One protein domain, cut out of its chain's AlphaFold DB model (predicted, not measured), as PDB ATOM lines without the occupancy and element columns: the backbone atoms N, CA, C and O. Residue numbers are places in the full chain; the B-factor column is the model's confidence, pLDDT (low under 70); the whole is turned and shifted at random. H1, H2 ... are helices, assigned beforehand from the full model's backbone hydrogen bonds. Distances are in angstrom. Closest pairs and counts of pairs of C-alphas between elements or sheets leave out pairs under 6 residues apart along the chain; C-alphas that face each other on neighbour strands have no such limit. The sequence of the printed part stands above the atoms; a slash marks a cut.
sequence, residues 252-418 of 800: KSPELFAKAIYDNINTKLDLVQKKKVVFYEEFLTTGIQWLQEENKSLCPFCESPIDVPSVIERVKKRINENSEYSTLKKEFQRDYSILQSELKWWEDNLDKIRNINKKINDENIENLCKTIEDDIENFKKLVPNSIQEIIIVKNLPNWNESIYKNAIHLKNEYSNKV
ATOM      1  N   LYS A 252      38.773 -54.056-123.033       85.50
ATOM      2  CA  LYS A 252      38.889 -52.716-123.639       85.50
ATOM      3  C   LYS A 252      39.767 -51.790-122.787       85.50
ATOM      4  O   LYS A 252      39.677 -51.818-121.559       85.50
ATOM      5  N   SER A 253      40.565 -50.942-123.436       84.75
ATOM      6  CA  SER A 253      41.420 -49.983-122.733       84.75
ATOM      7  C   SER A 253      40.582 -48.892-122.044       84.75
ATOM      8  O   SER A 253      39.611 -48.400-122.635       84.75
ATOM      9  N   PRO A 254      40.952 -48.461-120.823       85.75
ATOM     10  CA  PRO A 254      40.333 -47.317-120.146       85.75
ATOM     11  C   PRO A 254      40.338 -46.029-120.988       85.75
ATOM     12  O   PRO A 254      39.421 -45.214-120.878       85.75
ATOM     13  N   GLU A 255      41.320 -45.876-121.886       84.62
ATOM     14  CA  GLU A 255      41.418 -44.768-122.846       84.62
ATOM     15  C   GLU A 255      40.155 -44.600-123.698       84.62
ATOM     16  O   GLU A 255      39.686 -43.479-123.883       84.62
ATOM     17  N   LEU A 256      39.555 -45.697-124.179       84.88
ATOM     18  CA  LEU A 256      38.350 -45.639-125.017       84.88
ATOM     19  C   LEU A 256      37.165 -45.019-124.269       84.88
ATOM     20  O   LEU A 256      36.402 -44.242-124.845       84.88
ATOM     21  N   PHE A 257      37.027 -45.340-122.983       84.31
ATOM     22  CA  PHE A 257      35.974 -44.797-122.130       84.31
ATOM     23  C   PHE A 257      36.242 -43.323-121.805       84.31
ATOM     24  O   PHE A 257      35.343 -42.496-121.935       84.31
ATOM     25  N   ALA A 258      37.485 -42.975-121.458       81.06
ATOM     26  CA  ALA A 258      37.883 -41.591-121.197       81.06
ATOM     27  C   ALA A 258      37.687 -40.689-122.430       81.06
ATOM     28  O   ALA A 258      37.170 -39.576-122.316       81.06
ATOM     29  N   LYS A 259      38.025 -41.190-123.624       80.62
ATOM     30  CA  LYS A 259      37.820 -40.491-124.896       80.62
ATOM     31  C   LYS A 259      36.344 -40.294-125.222       80.62
ATOM     32  O   LYS A 259      35.960 -39.191-125.588       80.62
ATOM     33  N   ALA A 260      35.504 -41.308-125.012       81.06
ATOM     34  CA  ALA A 260      34.061 -41.179-125.203       81.06
ATOM     35  C   ALA A 260      33.446 -40.099-124.291       81.06
ATOM     36  O   ALA A 260      32.625 -39.305-124.752       81.06
ATOM     37  N   ILE A 261      33.882 -40.025-123.026       79.75
ATOM     38  CA  ILE A 261      33.464 -38.974-122.085       79.75
ATOM     39  C   ILE A 261      33.889 -37.591-122.599       79.75
ATOM     40  O   ILE A 261      33.081 -36.659-122.635       79.75
ATOM     41  N   TYR A 262      35.146 -37.457-123.025       75.94
ATOM     42  CA  TYR A 262      35.707 -36.200-123.523       75.94
ATOM     43  C   TYR A 262      35.028 -35.720-124.815       75.94
ATOM     44  O   TYR A 262      34.678 -34.541-124.927       75.94
ATOM     45  N   ASP A 263      34.790 -36.623-125.767       77.94
ATOM     46  CA  ASP A 263      34.133 -36.328-127.042       77.94
ATOM     47  C   ASP A 263      32.655 -35.954-126.836       77.94
ATOM     48  O   ASP A 263      32.183 -34.973-127.419       77.94
ATOM     49  N   ASN A 264      31.929 -36.661-125.958       75.94
ATOM     50  CA  ASN A 264      30.531 -36.346-125.622       75.94
ATOM     51  C   ASN A 264      30.400 -34.928-125.034       75.94
ATOM     52  O   ASN A 264      29.494 -34.172-125.382       75.94
ATOM     53  N   ILE A 265      31.348 -34.525-124.186       72.19
ATOM     54  CA  ILE A 265      31.332 -33.204-123.549       72.19
ATOM     55  C   ILE A 265      31.749 -32.100-124.521       72.19
ATOM     56  O   ILE A 265      31.143 -31.028-124.527       72.19
ATOM     57  N   ASN A 266      32.749 -32.343-125.372       69.88
ATOM     58  CA  ASN A 266      33.211 -31.337-126.329       69.88
ATOM     59  C   ASN A 266      32.266 -31.114-127.507       69.88
ATOM     60  O   ASN A 266      32.210 -29.993-128.005       69.88
ATOM     61  N   THR A 267      31.517 -32.132-127.930       71.62
ATOM     62  CA  THR A 267      30.527 -31.997-129.010       71.62
ATOM     63  C   THR A 267      29.261 -31.259-128.574       71.62
ATOM     64  O   THR A 267      28.642 -30.595-129.400       71.62
ATOM     65  N   LYS A 268      28.885 -31.335-127.289       69.62
ATOM     66  CA  LYS A 268      27.625 -30.777-126.767       69.62
ATOM     67  C   LYS A 268      27.737 -29.393-126.104       69.62
ATOM     68  O   LYS A 268      26.702 -28.804-125.814       69.62
ATOM     69  N   LEU A 269      28.940 -28.861-125.849       64.25
ATOM     70  CA  LEU A 269      29.129 -27.567-125.165       64.25
ATOM     71  C   LEU A 269      29.856 -26.522-126.023       64.25
ATOM     72  O   LEU A 269      31.050 -26.657-126.309       64.25
ATOM     73  N   ASP A 270      29.172 -25.410-126.297       59.25
ATOM     74  CA  ASP A 270      29.723 -24.255-127.014       59.25
ATOM     75  C   ASP A 270      30.473 -23.271-126.078       59.25
ATOM     76  O   ASP A 270      30.217 -23.206-124.869       59.25
ATOM     77  N   LEU A 271      31.409 -22.467-126.608       52.88
ATOM     78  CA  LEU A 271      32.348 -21.620-125.826       52.88
ATOM     79  C   LEU A 271      31.680 -20.628-124.843       52.88
ATOM     80  O   LEU A 271      32.293 -20.242-123.845       52.88
ATOM     81  N   VAL A 272      30.429 -20.231-125.091       51.56
ATOM     82  CA  VAL A 272      29.642 -19.328-124.226       51.56
ATOM     83  C   VAL A 272      28.991 -20.076-123.049       51.56
ATOM     84  O   VAL A 272      28.849 -19.512-121.964       51.56
ATOM     85  N   GLN A 273      28.668 -21.363-123.214       55.72
ATOM     86  CA  GLN A 273      28.160 -22.231-122.143       55.72
ATOM     87  C   GLN A 273      29.293 -22.729-121.225       55.72
ATOM     88  O   GLN A 273      29.081 -22.904-120.028       55.72
ATOM     89  N   LYS A 274      30.527 -22.835-121.744       54.41
ATOM     90  CA  LYS A 274      31.738 -23.224-120.988       54.41
ATOM     91  C   LYS A 274      32.200 -22.203-119.927       54.41
ATOM     92  O   LYS A 274      33.053 -22.532-119.109       54.41
ATOM     93  N   LYS A 275      31.650 -20.977-119.904       51.00
ATOM     94  CA  LYS A 275      32.011 -19.901-118.950       51.00
ATOM     95  C   LYS A 275      30.923 -19.539-117.924       51.00
ATOM     96  O   LYS A 275      31.170 -18.664-117.092       51.00
ATOM     97  N   LYS A 276      29.733 -20.158-117.942       54.09
ATOM     98  CA  LYS A 276      28.675 -19.824-116.969       54.09
ATOM     99  C   LYS A 276      28.925 -20.484-115.608       54.09
ATOM    100  O   LYS A 276      28.984 -21.698-115.460       54.09
ATOM    101  N   VAL A 277      29.086 -19.597-114.633       53.97
ATOM    102  CA  VAL A 277      29.411 -19.799-113.222       53.97
ATOM    103  C   VAL A 277      28.297 -20.567-112.501       53.97
ATOM    104  O   VAL A 277      27.151 -20.132-112.492       53.97
ATOM    105  N   VAL A 278      28.679 -21.704-111.917       57.09
ATOM    106  CA  VAL A 278      28.011 -22.504-110.873       57.09
ATOM    107  C   VAL A 278      26.474 -22.427-110.833       57.09
ATOM    108  O   VAL A 278      25.876 -21.585-110.163       57.09
ATOM    109  N   PHE A 279      25.824 -23.375-111.508       63.59
ATOM    110  CA  PHE A 279      24.388 -23.611-111.381       63.59
ATOM    111  C   PHE A 279      24.108 -24.610-110.241       63.59
ATOM    112  O   PHE A 279      24.484 -25.780-110.324       63.59
ATOM    113  N   TYR A 280      23.455 -24.149-109.170       69.06
ATOM    114  CA  TYR A 280      23.068 -24.971-108.017       69.06
ATOM    115  C   TYR A 280      21.638 -25.515-108.176       69.06
ATOM    116  O   TYR A 280      20.731 -25.106-107.453       69.06
ATOM    117  N   GLU A 281      21.429 -26.419-109.140       69.12
ATOM    118  CA  GLU A 281      20.111 -27.017-109.439       69.12
ATOM    119  C   GLU A 281      19.417 -27.564-108.183       69.12
ATOM    120  O   GLU A 281      18.247 -27.283-107.936       69.12
ATOM    121  N   GLU A 282      20.161 -28.305-107.365       70.81
ATOM    122  CA  GLU A 282      19.648 -28.978-106.172       70.81
ATOM    123  C   GLU A 282      19.153 -27.965-105.131       70.81
ATOM    124  O   GLU A 282      18.000 -28.029-104.712       70.81
ATOM    125  N   PHE A 283      19.957 -26.939-104.831       77.38
ATOM    126  CA  PHE A 283      19.571 -25.849-103.928       77.38
ATOM    127  C   PHE A 283      18.318 -25.107-104.411       77.38
ATOM    128  O   PHE A 283      17.424 -24.811-103.621       77.38
ATOM    129  N   LEU A 284      18.230 -24.820-105.714       78.44
ATOM    130  CA  LEU A 284      17.075 -24.138-106.301       78.44
ATOM    131  C   LEU A 284      15.806 -25.001-106.244       78.44
ATOM    132  O   LEU A 284      14.719 -24.478-105.998       78.44
ATOM    133  N   THR A 285      15.940 -26.313-106.430       78.81
ATOM    134  CA  THR A 285      14.814 -27.255-106.395       78.81
ATOM    135  C   THR A 285      14.295 -27.440-104.968       78.81
ATOM    136  O   THR A 285      13.089 -27.331-104.739       78.81
ATOM    137  N   THR A 286      15.190 -27.614-103.990       81.00
ATOM    138  CA  THR A 286      14.834 -27.645-102.561       81.00
ATOM    139  C   THR A 286      14.243 -26.311-102.104       81.00
ATOM    140  O   THR A 286      13.268 -26.288-101.357       81.00
ATOM    141  N   GLY A 287      14.770 -25.189-102.602       80.62
ATOM    142  CA  GLY A 287      14.227 -23.859-102.330       80.62
ATOM    143  C   GLY A 287      12.784 -23.684-102.817       80.62
ATOM    144  O   GLY A 287      11.977 -23.098-102.100       80.62
ATOM    145  N   ILE A 288      12.426 -24.225-103.992       81.00
ATOM    146  CA  ILE A 288      11.028 -24.239-104.463       81.00
ATOM    147  C   ILE A 288      10.145 -25.052-103.513       81.00
ATOM    148  O   ILE A 288       9.073 -24.572-103.159       81.00
ATOM    149  N   GLN A 289      10.578 -26.247-103.095       82.38
ATOM    150  CA  GLN A 289       9.800 -27.080-102.167       82.38
ATOM    151  C   GLN A 289       9.537 -26.348-100.848       82.38
ATOM    152  O   GLN A 289       8.398 -26.290-100.399       82.38
ATOM    153  N   TRP A 290      10.566 -25.709-100.287       81.69
ATOM    154  CA  TRP A 290      10.443 -24.919 -99.062       81.69
ATOM    155  C   TRP A 290       9.475 -23.732 -99.211       81.69
ATOM    156  O   TRP A 290       8.683 -23.457 -98.314       81.69
ATOM    157  N   LEU A 291       9.498 -23.043-100.359       79.56
ATOM    158  CA  LEU A 291       8.592 -21.922-100.645       79.56
ATOM    159  C   LEU A 291       7.123 -22.344-100.836       79.56
ATOM    160  O   LEU A 291       6.250 -21.484-100.793       79.56
ATOM    161  N   GLN A 292       6.837 -23.628-101.074       80.00
ATOM    162  CA  GLN A 292       5.477 -24.145-101.281       80.00
ATOM    163  C   GLN A 292       4.760 -24.548 -99.976       80.00
ATOM    164  O   GLN A 292       3.579 -24.892-100.025       80.00
ATOM    165  N   GLU A 293       5.434 -24.496 -98.824       79.81
ATOM    166  CA  GLU A 293       4.840 -24.751 -97.505       79.81
ATOM    167  C   GLU A 293       4.054 -23.527 -96.974       79.81
ATOM    168  O   GLU A 293       4.383 -22.378 -97.280       79.81
ATOM    169  N   GLU A 294       3.006 -23.742 -96.163       63.56
ATOM    170  CA  GLU A 294       2.129 -22.660 -95.675       63.56
ATOM    171  C   GLU A 294       2.864 -21.626 -94.782       63.56
ATOM    172  O   GLU A 294       3.736 -21.964 -93.977       63.56
ATOM    173  N   ASN A 295       2.471 -20.346 -94.889       62.91
ATOM    174  CA  ASN A 295       2.945 -19.205 -94.077       62.91
ATOM    175  C   ASN A 295       4.443 -18.826 -94.189       62.91
ATOM    176  O   ASN A 295       5.056 -18.400 -93.208       62.91
ATOM    177  N   LYS A 296       5.043 -18.890 -95.388       69.44
ATOM    178  CA  LYS A 296       6.408 -18.383 -95.656       69.44
ATOM    179  C   LYS A 296       6.394 -17.019 -96.359       69.44
ATOM    180  O   LYS A 296       6.641 -16.918 -97.555       69.44
ATOM    181  N   SER A 297       6.097 -15.950 -95.621       72.69
ATOM    182  CA  SER A 297       6.027 -14.580 -96.165       72.69
ATOM    183  C   SER A 297       7.341 -13.793 -96.085       72.69
ATOM    184  O   SER A 297       7.405 -12.693 -96.626       72.69
ATOM    185  N   LEU A 298       8.390 -14.333 -95.453       79.94
ATOM    186  CA  LEU A 298       9.690 -13.677 -95.251       79.94
ATOM    187  C   LEU A 298      10.838 -14.598 -95.686       79.94
ATOM    188  O   LEU A 298      10.771 -15.819 -95.534       79.94
ATOM    189  N   CYS A 299      11.910 -14.013 -96.218       76.88
ATOM    190  CA  CYS A 299      13.103 -14.743 -96.626       76.88
ATOM    191  C   CYS A 299      13.860 -15.274 -95.405       76.88
ATOM    192  O   CYS A 299      14.194 -14.487 -94.527       76.88
ATOM    193  N   PRO A 300      14.237 -16.561 -95.356       76.56
ATOM    194  CA  PRO A 300      14.908 -17.127 -94.188       76.56
ATOM    195  C   PRO A 300      16.371 -16.674 -94.061       76.56
ATOM    196  O   PRO A 300      16.999 -16.931 -93.044       76.56
ATOM    197  N   PHE A 301      16.926 -16.016 -95.088       78.12
ATOM    198  CA  PHE A 301      18.304 -15.516 -95.078       78.12
ATOM    199  C   PHE A 301      18.403 -14.021 -94.775       78.12
ATOM    200  O   PHE A 301      19.329 -13.599 -94.093       78.12
ATOM    201  N   CYS A 302      17.489 -13.211 -95.316       84.62
ATOM    202  CA  CYS A 302      17.547 -11.750 -95.203       84.62
ATOM    203  C   CYS A 302      16.274 -11.119 -94.626       84.62
ATOM    204  O   CYS A 302      16.165  -9.897 -94.610       84.62
ATOM    205  N   GLU A 303      15.298 -11.938 -94.226       77.62
ATOM    206  CA  GLU A 303      14.045 -11.547 -93.559       77.62
ATOM    207  C   GLU A 303      13.178 -10.548 -94.342       77.62
ATOM    208  O   GLU A 303      12.214  -9.998 -93.826       77.62
ATOM    209  N   SER A 304      13.474 -10.338 -95.626       80.62
ATOM    210  CA  SER A 304      12.672  -9.492 -96.510       80.62
ATOM    211  C   SER A 304      11.383 -10.202 -96.936       80.62
ATOM    212  O   SER A 304      11.423 -11.418 -97.150       80.62
ATOM    213  N   PRO A 305      10.258  -9.485 -97.122       81.88
ATOM    214  CA  PRO A 305       9.020 -10.084 -97.605       81.88
ATOM    215  C   PRO A 305       9.222 -10.774 -98.958       81.88
ATOM    216  O   PRO A 305       9.777 -10.175 -99.882       81.88
ATOM    217  N   ILE A 306       8.786 -12.029 -99.082       80.25
ATOM    218  CA  ILE A 306       8.868 -12.788-100.333       80.25
ATOM    219  C   ILE A 306       7.499 -12.811-101.011       80.25
ATOM    220  O   ILE A 306       6.530 -13.334-100.467       80.25
ATOM    221  N   ASP A 307       7.457 -12.333-102.256       84.69
ATOM    222  CA  ASP A 307       6.387 -12.667-103.197       84.69
ATOM    223  C   ASP A 307       6.601 -14.099-103.717       84.69
ATOM    224  O   ASP A 307       7.331 -14.338-104.689       84.69
ATOM    225  N   VAL A 308       6.029 -15.059-102.985       82.69
ATOM    226  CA  VAL A 308       6.239 -16.499-103.187       82.69
ATOM    227  C   VAL A 308       5.943 -16.925-104.637       82.69
ATOM    228  O   VAL A 308       6.824 -17.547-105.243       82.69
ATOM    229  N   PRO A 309       4.802 -16.551-105.258       82.38
ATOM    230  CA  PRO A 309       4.532 -16.851-106.666       82.38
ATOM    231  C   PRO A 309       5.628 -16.380-107.640       82.38
ATOM    232  O   PRO A 309       6.138 -17.186-108.423       82.38
ATOM    233  N   SER A 310       6.044 -15.108-107.570       84.19
ATOM    234  CA  SER A 310       7.042 -14.533-108.490       84.19
ATOM    235  C   SER A 310       8.430 -15.157-108.334       84.19
ATOM    236  O   SER A 310       9.168 -15.340-109.311       84.19
ATOM    237  N   VAL A 311       8.833 -15.469-107.099       83.50
ATOM    238  CA  VAL A 311      10.131 -16.105-106.849       83.50
ATOM    239  C   VAL A 311      10.141 -17.532-107.387       83.50
ATOM    240  O   VAL A 311      11.093 -17.895-108.081       83.50
ATOM    241  N   ILE A 312       9.080 -18.313-107.160       83.31
ATOM    242  CA  ILE A 312       8.964 -19.670-107.713       83.31
ATOM    243  C   ILE A 312       9.056 -19.639-109.246       83.31
ATOM    244  O   ILE A 312       9.786 -20.444-109.828       83.31
ATOM    245  N   GLU A 313       8.377 -18.700-109.911       85.44
ATOM    246  CA  GLU A 313       8.428 -18.570-111.372       85.44
ATOM    247  C   GLU A 313       9.844 -18.245-111.881       85.44
ATOM    248  O   GLU A 313      10.354 -18.911-112.788       85.44
ATOM    249  N   ARG A 314      10.538 -17.288-111.248       82.75
ATOM    250  CA  ARG A 314      11.930 -16.940-111.594       82.75
ATOM    251  C   ARG A 314      12.893 -18.105-111.394       82.75
ATOM    252  O   ARG A 314      13.769 -18.317-112.233       82.75
ATOM    253  N   VAL A 315      12.750 -18.860-110.305       82.50
ATOM    254  CA  VAL A 315      13.600 -20.030-110.044       82.50
ATOM    255  C   VAL A 315      13.338 -21.125-111.079       82.50
ATOM    256  O   VAL A 315      14.295 -21.629-111.666       82.50
ATOM    257  N   LYS A 316      12.069 -21.426-111.396       81.50
ATOM    258  CA  LYS A 316      11.712 -22.381-112.462       81.50
ATOM    259  C   LYS A 316      12.286 -21.975-113.819       81.50
ATOM    260  O   LYS A 316      12.829 -22.824-114.521       81.50
ATOM    261  N   LYS A 317      12.248 -20.684-114.167       81.88
ATOM    262  CA  LYS A 317      12.858 -20.173-115.405       81.88
ATOM    263  C   LYS A 317      14.373 -20.403-115.435       81.88
ATOM    264  O   LYS A 317      14.880 -20.919-116.426       81.88
ATOM    265  N   ARG A 318      15.086 -20.106-114.340       77.00
ATOM    266  CA  ARG A 318      16.540 -20.353-114.226       77.00
ATOM    267  C   ARG A 318      16.895 -21.836-114.323       77.00
ATOM    268  O   ARG A 318      17.941 -22.153-114.884       77.00
ATOM    269  N   ILE A 319      16.054 -22.725-113.788       74.44
ATOM    270  CA  ILE A 319      16.230 -24.175-113.941       74.44
ATOM    271  C   ILE A 319      16.059 -24.577-115.403       74.44
ATOM    272  O   ILE A 319      16.924 -25.255-115.949       74.44
ATOM    273  N   ASN A 320      15.003 -24.098-116.064       75.00
ATOM    274  CA  ASN A 320      14.741 -24.437-117.459       75.00
ATOM    275  C   ASN A 320      15.863 -23.950-118.399       75.00
ATOM    276  O   ASN A 320      16.323 -24.706-119.249       75.00
ATOM    277  N   GLU A 321      16.375 -22.732-118.182       73.12
ATOM    278  CA  GLU A 321      17.499 -22.153-118.938       73.12
ATOM    279  C   GLU A 321      18.831 -22.915-118.776       73.12
ATOM    280  O   GLU A 321      19.718 -22.755-119.611       73.12
ATOM    281  N   ASN A 322      18.999 -23.723-117.721       70.50
ATOM    282  CA  ASN A 322      20.227 -24.491-117.446       70.50
ATOM    283  C   ASN A 322      19.983 -26.014-117.386       70.50
ATOM    284  O   ASN A 322      20.811 -26.773-116.867       70.50
ATOM    285  N   SER A 323      18.850 -26.475-117.920       68.25
ATOM    286  CA  SER A 323      18.446 -27.886-117.933       68.25
ATOM    287  C   SER A 323      19.396 -28.768-118.759       68.25
ATOM    288  O   SER A 323      19.718 -29.886-118.354       68.25
ATOM    289  N   GLU A 324      19.934 -28.243-119.864       68.50
ATOM    290  CA  GLU A 324      20.915 -28.936-120.713       68.50
ATOM    291  C   GLU A 324      22.225 -29.236-119.964       68.50
ATOM    292  O   GLU A 324      22.701 -30.372-119.972       68.50
ATOM    293  N   TYR A 325      22.771 -28.259-119.227       71.44
ATOM    294  CA  TYR A 325      23.980 -28.443-118.409       71.44
ATOM    295  C   TYR A 325      23.766 -29.476-117.297       71.44
ATOM    296  O   TYR A 325      24.635 -30.303-117.021       71.44
ATOM    297  N   SER A 326      22.589 -29.452-116.675       68.38
ATOM    298  CA  SER A 326      22.214 -30.383-115.607       68.38
ATOM    299  C   SER A 326      22.099 -31.823-116.111       68.38
ATOM    300  O   SER A 326      22.549 -32.761-115.451       68.38
ATOM    301  N   THR A 327      21.559 -31.995-117.320       73.38
ATOM    302  CA  THR A 327      21.493 -33.290-118.008       73.38
ATOM    303  C   THR A 327      22.899 -33.795-118.333       73.38
ATOM    304  O   THR A 327      23.239 -34.926-117.995       73.38
ATOM    305  N   LEU A 328      23.763 -32.928-118.867       75.00
ATOM    306  CA  LEU A 328      25.144 -33.278-119.200       75.00
ATOM    307  C   LEU A 328      25.995 -33.609-117.960       75.00
ATOM    308  O   LEU A 328      26.821 -34.516-118.003       75.00
ATOM    309  N   LYS A 329      25.772 -32.930-116.826       75.56
ATOM    310  CA  LYS A 329      26.414 -33.257-115.538       75.56
ATOM    311  C   LYS A 329      26.054 -34.663-115.061       75.56
ATOM    312  O   LYS A 329      26.936 -35.384-114.596       75.56
ATOM    313  N   LYS A 330      24.785 -35.059-115.194       76.50
ATOM    314  CA  LYS A 330      24.317 -36.413-114.856       76.50
ATOM    315  C   LYS A 330      24.897 -37.460-115.813       76.50
ATOM    316  O   LYS A 330      25.341 -38.505-115.347       76.50
ATOM    317  N   GLU A 331      24.954 -37.166-117.116       79.81
ATOM    318  CA  GLU A 331      25.619 -38.025-118.111       79.81
ATOM    319  C   GLU A 331      27.107 -38.217-117.781       79.81
ATOM    320  O   GLU A 331      27.564 -39.352-117.680       79.81
ATOM    321  N   PHE A 332      27.843 -37.132-117.503       81.00
ATOM    322  CA  PHE A 332      29.254 -37.198-117.112       81.00
ATOM    323  C   PHE A 332      29.469 -38.048-115.860       81.00
ATOM    324  O   PHE A 332      30.334 -38.913-115.860       81.00
ATOM    325  N   GLN A 333      28.689 -37.830-114.796       80.12
ATOM    326  CA  GLN A 333      28.824 -38.617-113.567       80.12
ATOM    327  C   GLN A 333      28.565 -40.106-113.817       80.12
ATOM    328  O   GLN A 333      29.294 -40.948-113.291       80.12
ATOM    329  N   ARG A 334      27.565 -40.435-114.645       82.94
ATOM    330  CA  ARG A 334      27.288 -41.817-115.035       82.94
ATOM    331  C   ARG A 334      28.473 -42.417-115.784       82.94
ATOM    332  O   ARG A 334      28.972 -43.464-115.384       82.94
ATOM    333  N   ASP A 335      28.950 -41.755-116.825       82.50
ATOM    334  CA  ASP A 335      30.003 -42.302-117.679       82.50
ATOM    335  C   ASP A 335      31.368 -42.330-116.953       82.50
ATOM    336  O   ASP A 335      32.128 -43.288-117.089       82.50
ATOM    337  N   TYR A 336      31.645 -41.358-116.078       83.81
ATOM    338  CA  TYR A 336      32.812 -41.357-115.190       83.81
ATOM    339  C   TYR A 336      32.765 -42.509-114.177       83.81
ATOM    340  O   TYR A 336      33.780 -43.160-113.944       83.81
ATOM    341  N   SER A 337      31.588 -42.827-113.623       83.62
ATOM    342  CA  SER A 337      31.435 -43.997-112.748       83.62
ATOM    343  C   SER A 337      31.710 -45.315-113.484       83.62
ATOM    344  O   SER A 337      32.316 -46.223-112.913       83.62
ATOM    345  N   ILE A 338      31.357 -45.397-114.776       85.50
ATOM    346  CA  ILE A 338      31.705 -46.536-115.633       85.50
ATOM    347  C   ILE A 338      33.229 -46.621-115.771       85.50
ATOM    348  O   ILE A 338      33.798 -47.666-115.472       85.50
ATOM    349  N   LEU A 339      33.911 -45.525-116.111       85.62
ATOM    350  CA  LEU A 339      35.377 -45.500-116.192       85.62
ATOM    351  C   LEU A 339      36.053 -45.902-114.867       85.62
ATOM    352  O   LEU A 339      37.014 -46.669-114.878       85.62
ATOM    353  N   GLN A 340      35.542 -45.443-113.722       83.94
ATOM    354  CA  GLN A 340      36.047 -45.860-112.409       83.94
ATOM    355  C   GLN A 340      35.878 -47.366-112.175       83.94
ATOM    356  O   GLN A 340      36.786 -48.008-111.647       83.94
ATOM    357  N   SER A 341      34.744 -47.943-112.583       86.00
ATOM    358  CA  SER A 341      34.518 -49.389-112.485       86.00
ATOM    359  C   SER A 341      35.458 -50.189-113.393       86.00
ATOM    360  O   SER A 341      35.958 -51.238-112.986       86.00
ATOM    361  N   GLU A 342      35.772 -49.663-114.579       87.88
ATOM    362  CA  GLU A 342      36.730 -50.273-115.500       87.88
ATOM    363  C   GLU A 342      38.151 -50.230-114.931       87.88
ATOM    364  O   GLU A 342      38.821 -51.260-114.902       87.88
ATOM    365  N   LEU A 343      38.599 -49.087-114.401       86.38
ATOM    366  CA  LEU A 343      39.900 -48.974-113.731       86.38
ATOM    367  C   LEU A 343      40.003 -49.919-112.530       86.38
ATOM    368  O   LEU A 343      41.007 -50.607-112.377       86.38
ATOM    369  N   LYS A 344      38.942 -50.021-111.726       88.25
ATOM    370  CA  LYS A 344      38.902 -50.946-110.591       88.25
ATOM    371  C   LYS A 344      39.035 -52.410-111.020       88.25
ATOM    372  O   LYS A 344      39.729 -53.174-110.363       88.25
ATOM    373  N   TRP A 345      38.425 -52.803-112.139       91.75
ATOM    374  CA  TRP A 345      38.600 -54.152-112.685       91.75
ATOM    375  C   TRP A 345      40.071 -54.453-113.020       91.75
ATOM    376  O   TRP A 345      40.527 -55.577-112.803       91.75
ATOM    377  N   TRP A 346      40.814 -53.465-113.538       89.12
ATOM    378  CA  TRP A 346      42.247 -53.609-113.817       89.12
ATOM    379  C   TRP A 346      43.067 -53.742-112.525       89.12
ATOM    380  O   TRP A 346      43.942 -54.604-112.469       89.12
ATOM    381  N   GLU A 347      42.737 -52.982-111.476       87.56
ATOM    382  CA  GLU A 347      43.355 -53.111-110.142       87.56
ATOM    383  C   GLU A 347      43.115 -54.504-109.535       87.56
ATOM    384  O   GLU A 347      44.059 -55.196-109.154       87.56
ATOM    385  N   ASP A 348      41.862 -54.968-109.537       89.25
ATOM    386  CA  ASP A 348      41.492 -56.271-108.976       89.25
ATOM    387  C   ASP A 348      42.185 -57.433-109.716       89.25
ATOM    388  O   ASP A 348      42.555 -58.445-109.112       89.25
ATOM    389  N   ASN A 349      42.353 -57.331-111.040       88.00
ATOM    390  CA  ASN A 349      43.055 -58.356-111.817       88.00
ATOM    391  C   ASN A 349      44.568 -58.312-111.632       88.00
ATOM    392  O   ASN A 349      45.196 -59.372-111.576       88.00
ATOM    393  N   LEU A 350      45.145 -57.123-111.479       89.38
ATOM    394  CA  LEU A 350      46.552 -56.961-111.142       89.38
ATOM    395  C   LEU A 350      46.890 -57.665-109.821       89.38
ATOM    396  O   LEU A 350      47.855 -58.433-109.769       89.38
ATOM    397  N   ASP A 351      46.056 -57.519-108.792       88.00
ATOM    398  CA  ASP A 351      46.248 -58.206-107.509       88.00
ATOM    399  C   ASP A 351      46.175 -59.735-107.638       88.00
ATOM    400  O   ASP A 351      46.968 -60.469-107.031       88.00
ATOM    401  N   LYS A 352      45.248 -60.246-108.458       89.62
ATOM    402  CA  LYS A 352      45.151 -61.687-108.748       89.62
ATOM    403  C   LYS A 352      46.406 -62.197-109.454       89.62
ATOM    404  O   LYS A 352      46.945 -63.230-109.051       89.62
ATOM    405  N   ILE A 353      46.890 -61.472-110.465       88.50
ATOM    406  CA  ILE A 353      48.092 -61.844-111.218       88.50
ATOM    407  C   ILE A 353      49.328 -61.803-110.308       88.50
ATOM    408  O   ILE A 353      50.072 -62.785-110.267       88.50
ATOM    409  N   ARG A 354      49.507 -60.755-109.492       88.62
ATOM    410  CA  ARG A 354      50.601 -60.665-108.504       88.62
ATOM    411  C   ARG A 354      50.571 -61.808-107.488       88.62
ATOM    412  O   ARG A 354      51.611 -62.383-107.165       88.62
ATOM    413  N   ASN A 355      49.393 -62.192-106.997       88.00
ATOM    414  CA  ASN A 355      49.265 -63.317-106.066       88.00
ATOM    415  C   ASN A 355      49.627 -64.665-106.697       88.00
ATOM    416  O   ASN A 355      50.190 -65.526-106.017       88.00
ATOM    417  N   ILE A 356      49.341 -64.852-107.985       87.44
ATOM    418  CA  ILE A 356      49.833 -66.013-108.725       87.44
ATOM    419  C   ILE A 356      51.351 -65.918-108.922       87.44
ATOM    420  O   ILE A 356      52.048 -66.912-108.701       87.44
ATOM    421  N   ASN A 357      51.881 -64.730-109.239       88.88
ATOM    422  CA  ASN A 357      53.312 -64.533-109.440       88.88
ATOM    423  C   ASN A 357      54.140 -64.849-108.185       88.88
ATOM    424  O   ASN A 357      55.219 -65.406-108.309       88.88
ATOM    425  N   LYS A 358      53.615 -64.653-106.967       86.75
ATOM    426  CA  LYS A 358      54.286 -65.113-105.727       86.75
ATOM    427  C   LYS A 358      54.623 -66.614-105.723       86.75
ATOM    428  O   LYS A 358      55.528 -67.029-105.006       86.75
ATOM    429  N   LYS A 359      53.880 -67.435-106.476       83.19
ATOM    430  CA  LYS A 359      54.097 -68.890-106.591       83.19
ATOM    431  C   LYS A 359      54.934 -69.276-107.812       83.19
ATOM    432  O   LYS A 359      55.585 -70.316-107.780       83.19
ATOM    433  N   ILE A 360      54.869 -68.490-108.886       84.69
ATOM    434  CA  ILE A 360      55.587 -68.748-110.146       84.69
ATOM    435  C   ILE A 360      56.994 -68.131-110.116       84.69
ATOM    436  O   ILE A 360      57.941 -68.763-110.577       84.69
ATOM    437  N   ASN A 361      57.116 -66.950-109.507       85.75
ATOM    438  CA  ASN A 361      58.312 -66.131-109.353       85.75
ATOM    439  C   ASN A 361      58.971 -65.770-110.696       85.75
ATOM    440  O   ASN A 361      60.144 -66.066-110.914       85.75
ATOM    441  N   ASP A 362      58.194 -65.159-111.596       86.75
ATOM    442  CA  ASP A 362      58.636 -64.726-112.925       86.75
ATOM    443  C   ASP A 362      58.713 -63.191-113.003       86.75
ATOM    444  O   ASP A 362      57.759 -62.467-112.693       86.75
ATOM    445  N   GLU A 363      59.872 -62.693-113.424       86.75
ATOM    446  CA  GLU A 363      60.167 -61.266-113.544       86.75
ATOM    447  C   GLU A 363      59.356 -60.589-114.662       86.75
ATOM    448  O   GLU A 363      58.937 -59.441-114.517       86.75
ATOM    449  N   ASN A 364      59.032 -61.307-115.743       86.75
ATOM    450  CA  ASN A 364      58.218 -60.783-116.840       86.75
ATOM    451  C   ASN A 364      56.762 -60.551-116.410       86.75
ATOM    452  O   ASN A 364      56.133 -59.588-116.854       86.75
ATOM    453  N   ILE A 365      56.231 -61.400-115.520       88.25
ATOM    454  CA  ILE A 365      54.893 -61.214-114.938       88.25
ATOM    455  C   ILE A 365      54.884 -59.981-114.025       88.25
ATOM    456  O   ILE A 365      53.937 -59.195-114.061       88.25
ATOM    457  N   GLU A 366      55.945 -59.774-113.241       89.44
ATOM    458  CA  GLU A 366      56.056 -58.592-112.379       89.44
ATOM    459  C   GLU A 366      56.184 -57.304-113.200       89.44
ATOM    460  O   GLU A 366      55.550 -56.301-112.879       89.44
ATOM    461  N   ASN A 367      56.934 -57.345-114.304       87.81
ATOM    462  CA  ASN A 367      57.046 -56.224-115.235       87.81
ATOM    463  C   ASN A 367      55.700 -55.870-115.885       87.81
ATOM    464  O   ASN A 367      55.379 -54.687-116.010       87.81
ATOM    465  N   LEU A 368      54.877 -56.865-116.247       89.06
ATOM    466  CA  LEU A 368      53.506 -56.621-116.707       89.06
ATOM    467  C   LEU A 368      52.668 -55.938-115.614       89.06
ATOM    468  O   LEU A 368      51.998 -54.950-115.902       89.06
ATOM    469  N   CYS A 369      52.730 -56.428-114.371       89.31
ATOM    470  CA  CYS A 369      51.986 -55.840-113.254       89.31
ATOM    471  C   CYS A 369      52.396 -54.384-113.007       89.31
ATOM    472  O   CYS A 369      51.531 -53.523-112.926       89.31
ATOM    473  N   LYS A 370      53.700 -54.088-112.963       88.19
ATOM    474  CA  LYS A 370      54.205 -52.713-112.807       88.19
ATOM    475  C   LYS A 370      53.727 -51.789-113.922       88.19
ATOM    476  O   LYS A 370      53.244 -50.704-113.639       88.19
ATOM    477  N   THR A 371      53.787 -52.249-115.173       87.75
ATOM    478  CA  THR A 371      53.335 -51.448-116.323       87.75
ATOM    479  C   THR A 371      51.849 -51.090-116.206       87.75
ATOM    480  O   THR A 371      51.462 -49.964-116.498       87.75
ATOM    481  N   ILE A 372      51.011 -52.034-115.760       88.50
ATOM    482  CA  ILE A 372      49.578 -51.795-115.531       88.50
ATOM    483  C   ILE A 372      49.361 -50.838-114.350       88.50
ATOM    484  O   ILE A 372      48.531 -49.943-114.446       88.50
ATOM    485  N   GLU A 373      50.087 -51.012-113.244       90.25
ATOM    486  CA  GLU A 373      49.988 -50.151-112.057       90.25
ATOM    487  C   GLU A 373      50.349 -48.694-112.374       90.25
ATOM    488  O   GLU A 373      49.570 -47.788-112.063       90.25
ATOM    489  N   ASP A 374      51.475 -48.481-113.062       88.12
ATOM    490  CA  ASP A 374      51.942 -47.161-113.493       88.12
ATOM    491  C   ASP A 374      50.906 -46.473-114.400       88.12
ATOM    492  O   ASP A 374      50.597 -45.289-114.225       88.12
ATOM    493  N   ASP A 375      50.311 -47.220-115.336       86.94
ATOM    494  CA  ASP A 375      49.269 -46.716-116.231       86.94
ATOM    495  C   ASP A 375      47.964 -46.387-115.486       86.94
ATOM    496  O   ASP A 375      47.369 -45.338-115.738       86.94
ATOM    497  N   ILE A 376      47.519 -47.224-114.538       87.50
ATOM    498  CA  ILE A 376      46.335 -46.942-113.705       87.50
ATOM    499  C   ILE A 376      46.550 -45.662-112.896       87.50
ATOM    500  O   ILE A 376      45.662 -44.801-112.859       87.50
ATOM    501  N   GLU A 377      47.715 -45.506-112.263       86.50
ATOM    502  CA  GLU A 377      48.050 -44.291-111.523       86.50
ATOM    503  C   GLU A 377      48.060 -43.056-112.426       86.50
ATOM    504  O   GLU A 377      47.530 -42.006-112.050       86.50
ATOM    505  N   ASN A 378      48.649 -43.176-113.615       84.88
ATOM    506  CA  ASN A 378      48.692 -42.098-114.591       84.88
ATOM    507  C   ASN A 378      47.278 -41.701-115.051       84.88
ATOM    508  O   ASN A 378      46.943 -40.515-115.089       84.88
ATOM    509  N   PHE A 379      46.406 -42.682-115.302       84.81
ATOM    510  CA  PHE A 379      45.000 -42.445-115.626       84.81
ATOM    511  C   PHE A 379      44.254 -41.750-114.486       84.81
ATOM    512  O   PHE A 379      43.580 -40.751-114.723       84.81
ATOM    513  N   LYS A 380      44.407 -42.204-113.239       82.38
ATOM    514  CA  LYS A 380      43.763 -41.555-112.082       82.38
ATOM    515  C   LYS A 380      44.219 -40.106-111.885       82.38
ATOM    516  O   LYS A 380      43.417 -39.284-111.455       82.38
ATOM    517  N   LYS A 381      45.483 -39.791-112.196       81.38
ATOM    518  CA  LYS A 381      46.044 -38.432-112.085       81.38
ATOM    519  C   LYS A 381      45.576 -37.499-113.204       81.38
ATOM    520  O   LYS A 381      45.366 -36.318-112.947       81.38
ATOM    521  N   LEU A 382      45.461 -38.003-114.435       76.88
ATOM    522  CA  LEU A 382      45.223 -37.176-115.624       76.88
ATOM    523  C   LEU A 382      43.762 -37.128-116.079       76.88
ATOM    524  O   LEU A 382      43.397 -36.208-116.810       76.88
ATOM    525  N   VAL A 383      42.921 -38.089-115.684       77.56
ATOM    526  CA  VAL A 383      41.502 -38.088-116.057       77.56
ATOM    527  C   VAL A 383      40.738 -37.052-115.219       77.56
ATOM    528  O   VAL A 383      40.696 -37.175-113.993       77.56
ATOM    529  N   PRO A 384      40.059 -36.084-115.859       71.56
ATOM    530  CA  PRO A 384      39.217 -35.111-115.168       71.56
ATOM    531  C   PRO A 384      38.093 -35.773-114.363       71.56
ATOM    532  O   PRO A 384      37.344 -36.597-114.892       71.56
ATOM    533  N   ASN A 385      37.923 -35.377-113.103       75.25
ATOM    534  CA  ASN A 385      36.864 -35.877-112.215       75.25
ATOM    535  C   ASN A 385      35.575 -35.031-112.261       75.25
ATOM    536  O   ASN A 385      34.579 -35.359-111.613       75.25
ATOM    537  N   SER A 386      35.593 -33.929-113.012       72.75
ATOM    538  CA  SER A 386      34.485 -32.988-113.139       72.75
ATOM    539  C   SER A 386      34.458 -32.344-114.526       72.75
ATOM    540  O   SER A 386      35.483 -32.220-115.197       72.75
ATOM    541  N   ILE A 387      33.279 -31.870-114.950       69.44
ATOM    542  CA  ILE A 387      33.118 -31.139-116.221       69.44
ATOM    543  C   ILE A 387      34.022 -29.893-116.263       69.44
ATOM    544  O   ILE A 387      34.508 -29.518-117.328       69.44
ATOM    545  N   GLN A 388      34.276 -29.258-115.116       67.06
ATOM    546  CA  GLN A 388      35.146 -28.086-115.011       67.06
ATOM    547  C   GLN A 388      36.614 -28.418-115.310       67.06
ATOM    548  O   GLN A 388      37.283 -27.643-115.989       67.06
ATOM    549  N   GLU A 389      37.109 -29.566-114.845       66.06
ATOM    550  CA  GLU A 389      38.490 -29.998-115.090       66.06
ATOM    551  C   GLU A 389      38.733 -30.363-116.562       66.06
ATOM    552  O   GLU A 389      39.812 -30.088-117.086       66.06
ATOM    553  N   ILE A 390      37.720 -30.875-117.275       65.25
ATOM    554  CA  ILE A 390      37.806 -31.174-118.720       65.25
ATOM    555  C   ILE A 390      38.133 -29.921-119.542       65.25
ATOM    556  O   ILE A 390      38.820 -30.004-120.555       65.25
ATOM    557  N   ILE A 391      37.682 -28.741-119.102       60.88
ATOM    558  CA  ILE A 391      37.977 -27.465-119.774       60.88
ATOM    559  C   ILE A 391      39.473 -27.117-119.670       60.88
ATOM    560  O   ILE A 391      40.014 -26.429-120.538       60.88
ATOM    561  N   ILE A 392      40.139 -27.575-118.607       59.78
ATOM    562  CA  ILE A 392      41.527 -27.241-118.274       59.78
ATOM    563  C   ILE A 392      42.495 -28.258-118.894       59.78
ATOM    564  O   ILE A 392      43.547 -27.880-119.413       59.78
ATOM    565  N   VAL A 393      42.143 -29.545-118.868       61.59
ATOM    566  CA  VAL A 393      43.014 -30.638-119.310       61.59
ATOM    567  C   VAL A 393      42.850 -30.872-120.814       61.59
ATOM    568  O   VAL A 393      41.861 -31.437-121.267       61.59
ATOM    569  N   LYS A 394      43.838 -30.433-121.607       57.97
ATOM    570  CA  LYS A 394      43.802 -30.535-123.080       57.97
ATOM    571  C   LYS A 394      44.138 -31.920-123.644       57.97
ATOM    572  O   LYS A 394      43.765 -32.185-124.783       57.97
ATOM    573  N   ASN A 395      44.826 -32.780-122.888       66.19
ATOM    574  CA  ASN A 395      45.304 -34.079-123.369       66.19
ATOM    575  C   ASN A 395      44.848 -35.204-122.434       66.19
ATOM    576  O   ASN A 395      45.144 -35.168-121.241       66.19
ATOM    577  N   LEU A 396      44.158 -36.203-122.988       70.25
ATOM    578  CA  LEU A 396      43.821 -37.441-122.285       70.25
ATOM    579  C   LEU A 396      45.068 -38.331-122.135       70.25
ATOM    580  O   LEU A 396      45.932 -38.303-123.014       70.25
ATOM    581  N   PRO A 397      45.174 -39.122-121.053       75.75
ATOM    582  CA  PRO A 397      46.217 -40.136-120.933       75.75
ATOM    583  C   PRO A 397      46.029 -41.235-121.989       75.75
ATOM    584  O   PRO A 397      44.906 -41.682-122.225       75.75
ATOM    585  N   ASN A 398      47.130 -41.687-122.594       80.56
ATOM    586  CA  ASN A 398      47.138 -42.853-123.483       80.56
ATOM    587  C   ASN A 398      47.372 -44.120-122.660       80.56
ATOM    588  O   ASN A 398      48.227 -44.117-121.771       80.56
ATOM    589  N   TRP A 399      46.654 -45.199-122.970       84.56
ATOM    590  CA  TRP A 399      46.877 -46.505-122.348       84.56
ATOM    591  C   TRP A 399      47.974 -47.257-123.103       84.56
ATOM    592  O   TRP A 399      47.950 -47.359-124.330       84.56
ATOM    593  N   ASN A 400      48.964 -47.779-122.388       84.88
ATOM    594  CA  ASN A 400      50.154 -48.349-122.991       84.88
ATOM    595  C   ASN A 400      49.844 -49.684-123.688       84.88
ATOM    596  O   ASN A 400      49.618 -50.718-123.057       84.88
ATOM    597  N   GLU A 401      49.905 -49.697-125.023       82.06
ATOM    598  CA  GLU A 401      49.668 -50.904-125.826       82.06
ATOM    599  C   GLU A 401      50.641 -52.055-125.514       82.06
ATOM    600  O   GLU A 401      50.353 -53.216-125.828       82.06
ATOM    601  N   SER A 402      51.798 -51.765-124.903       83.25
ATOM    602  CA  SER A 402      52.744 -52.808-124.494       83.25
ATOM    603  C   SER A 402      52.163 -53.758-123.442       83.25
ATOM    604  O   SER A 402      52.565 -54.918-123.425       83.25
ATOM    605  N   ILE A 403      51.156 -53.343-122.658       86.44
ATOM    606  CA  ILE A 403      50.441 -54.205-121.700       86.44
ATOM    607  C   ILE A 403      49.850 -55.428-122.414       86.44
ATOM    608  O   ILE A 403      50.097 -56.570-122.019       86.44
ATOM    609  N   TYR A 404      49.134 -55.207-123.517       86.75
ATOM    610  CA  TYR A 404      48.519 -56.281-124.300       86.75
ATOM    611  C   TYR A 404      49.570 -57.156-124.989       86.75
ATOM    612  O   TYR A 404      49.451 -58.381-124.994       86.75
ATOM    613  N   LYS A 405      50.636 -56.550-125.527       85.75
ATOM    614  CA  LYS A 405      51.743 -57.288-126.163       85.75
ATOM    615  C   LYS A 405      52.464 -58.192-125.157       85.75
ATOM    616  O   LYS A 405      52.698 -59.362-125.457       85.75
ATOM    617  N   ASN A 406      52.737 -57.685-123.956       86.56
ATOM    618  CA  ASN A 406      53.360 -58.431-122.863       86.56
ATOM    619  C   ASN A 406      52.447 -59.561-122.363       86.56
ATOM    620  O   ASN A 406      52.913 -60.682-122.164       86.56
ATOM    621  N   ALA A 407      51.138 -59.315-122.237       87.00
ATOM    622  CA  ALA A 407      50.166 -60.343-121.864       87.00
ATOM    623  C   ALA A 407      50.057 -61.466-122.912       87.00
ATOM    624  O   ALA A 407      50.027 -62.643-122.550       87.00
ATOM    625  N   ILE A 408      50.063 -61.133-124.210       86.81
ATOM    626  CA  ILE A 408      50.075 -62.119-125.306       86.81
ATOM    627  C   ILE A 408      51.379 -62.925-125.306       86.81
ATOM    628  O   ILE A 408      51.347 -64.145-125.473       86.81
ATOM    629  N   HIS A 409      52.521 -62.266-125.090       87.25
ATOM    630  CA  HIS A 409      53.815 -62.937-124.990       87.25
ATOM    631  C   HIS A 409      53.823 -63.962-123.847       87.25
ATOM    632  O   HIS A 409      54.104 -65.139-124.078       87.25
ATOM    633  N   LEU A 410      53.415 -63.548-122.641       86.75
ATOM    634  CA  LEU A 410      53.288 -64.432-121.478       86.75
ATOM    635  C   LEU A 410      52.285 -65.565-121.726       86.75
ATOM    636  O   LEU A 410      52.555 -66.716-121.388       86.75
ATOM    637  N   LYS A 411      51.151 -65.286-122.378       87.25
ATOM    638  CA  LYS A 411      50.170 -66.318-122.738       87.25
ATOM    639  C   LYS A 411      50.798 -67.391-123.625       87.25
ATOM    640  O   LYS A 411      50.624 -68.577-123.347       87.25
ATOM    641  N   ASN A 412      51.534 -67.003-124.663       85.25
ATOM    642  CA  ASN A 412      52.193 -67.950-125.565       85.25
ATOM    643  C   ASN A 412      53.287 -68.754-124.851       85.25
ATOM    644  O   ASN A 412      53.390 -69.964-125.048       85.25
ATOM    645  N   GLU A 413      54.060 -68.106-123.982       85.25
ATOM    646  CA  GLU A 413      55.118 -68.755-123.210       85.25
ATOM    647  C   GLU A 413      54.568 -69.820-122.246       85.25
ATOM    648  O   GLU A 413      55.105 -70.926-122.148       85.25
ATOM    649  N   TYR A 414      53.477 -69.507-121.544       84.81
ATOM    650  CA  TYR A 414      52.894 -70.382-120.529       84.81
ATOM    651  C   TYR A 414      51.915 -71.417-121.093       84.81
ATOM    652  O   TYR A 414      51.735 -72.464-120.472       84.81
ATOM    653  N   SER A 415      51.339 -71.198-122.281       80.94
ATOM    654  CA  SER A 415      50.448 -72.175-122.934       80.94
ATOM    655  C   SER A 415      51.153 -73.501-123.231       80.94
ATOM    656  O   SER A 415      50.541 -74.559-123.122       80.94
ATOM    657  N   ASN A 416      52.457 -73.455-123.519       75.62
ATOM    658  CA  ASN A 416      53.281 -74.641-123.773       75.62
ATOM    659  C   ASN A 416      53.790 -75.324-122.487       75.62
ATOM    660  O   ASN A 416      54.424 -76.373-122.564       75.62
ATOM    661  N   LYS A 417      53.533 -74.739-121.306       78.62
ATOM    662  CA  LYS A 417      53.953 -75.262-119.990       78.62
ATOM    663  C   LYS A 417      52.826 -76.010-119.252       78.62
ATOM    664  O   LYS A 417      53.028 -76.446-118.121       78.62
ATOM    665  N   VAL A 418      51.647 -76.128-119.868       79.94
ATOM    666  CA  VAL A 418      50.455 -76.798-119.324       79.94
ATOM    667  C   VAL A 418      50.460 -78.278-119.712       79.94
ATOM    668  O   VAL A 418      50.789 -78.638-120.840       79.94
TER     669      VAL A 418
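What this domain is: This is residues 252 to 418 of the 800 residues of the protein "AAA_23 domain-containing protein" of Acetivibrio thermocellus (strain ATCC 27405 / DSM 1237 / JCM 9322 / NBRC 103400 / NCIMB 10682 / NRRL B-4536 / VPI 7372) (UniProt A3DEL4). One very long helix, H4, is the spine of a long rod: H1 runs back beside its earlier part, H5 folds back along its later part, and H7 packs on H5. Beyond the spine's first end the hairpin of H2 and H3 makes a small head, while the short H6 lies crosswise close to H1 and H4. The printed part has 167 residues with seven named helices, H1 to H7 in chain order, and no named strand; its class is all helix. It is extended, with a radius of gyration of the C-alphas of 24.7 A and spans of 81 by 33 by 22 A.

How they stand to each other: Begin at H1, residues 254 to 268, which touches residues 328 to 343 alone of H4, residues 323 to 360; look at the closest C-alphas, Phe 257 and Leu 339, 6.0 A apart, where the helices run opposite ways at a shallow tilt of 8 degrees. Next come H2, residues 281 to 291, and H3, residues 308 to 321, a helical hairpin with a shallow tilt of 18 degrees; their closest C-alphas, Ile 288 and Ile 312, are 6.0 A apart. H3 and H4 meet only through their link. H4, with residues 343 to 357 alone, touches H5, residues 363 to 382, in a second helical hairpin at a shallow tilt of 18 degrees; the closest C-alphas, Leu 350 and Cys 369, are 5.9 A apart. H6, residues 387 to 392, is close to H1 but not clearly touching, about perpendicular at 86 degrees, with the closest C-alphas, Tyr 262 and Ile 390, 7.3 A apart. H7, residues 402 to 415, touches residues 364 to 372 alone of H5, opposite ways at a shallow tilt of 27 degrees; the closest C-alphas, Leu 368 and Ile 403, are 6.3 A apart. H4 and H7 are apart. Every O i to N i+4 pair is within hydrogen-bond range in H1, H2, H3, H5 and H7, against 33 of 34 in H4 and 0 of 2 in H6, where 3 of 3 O i to N i+3 pairs are.

Where its parts are: Find C-alpha 254 at (40.333, -47.317, -120.146); from there H1 runs 21.9 A. H2 measures 15.4 A and H3 20.2 A. From C-alpha 323 at (18.446, -27.886, -117.933), H4 runs 55.8 A. H5 measures 28.4 A, H6 9.5 A and H7 19.6 A, ending at C-alpha 415 at (50.448, -72.175, -122.934).

The domain as a whole: The C-alphas farthest apart, Pro 305 and Asn 416, are 82.5 A apart. The printed part has no cut. The links H1 to H2 and H2 to H3 are long. Residues 411 to 418 stand free. Mean pLDDT of the printed part is 78.9; among the 30 residues under 70 are 268 to 281 and 387 to 395.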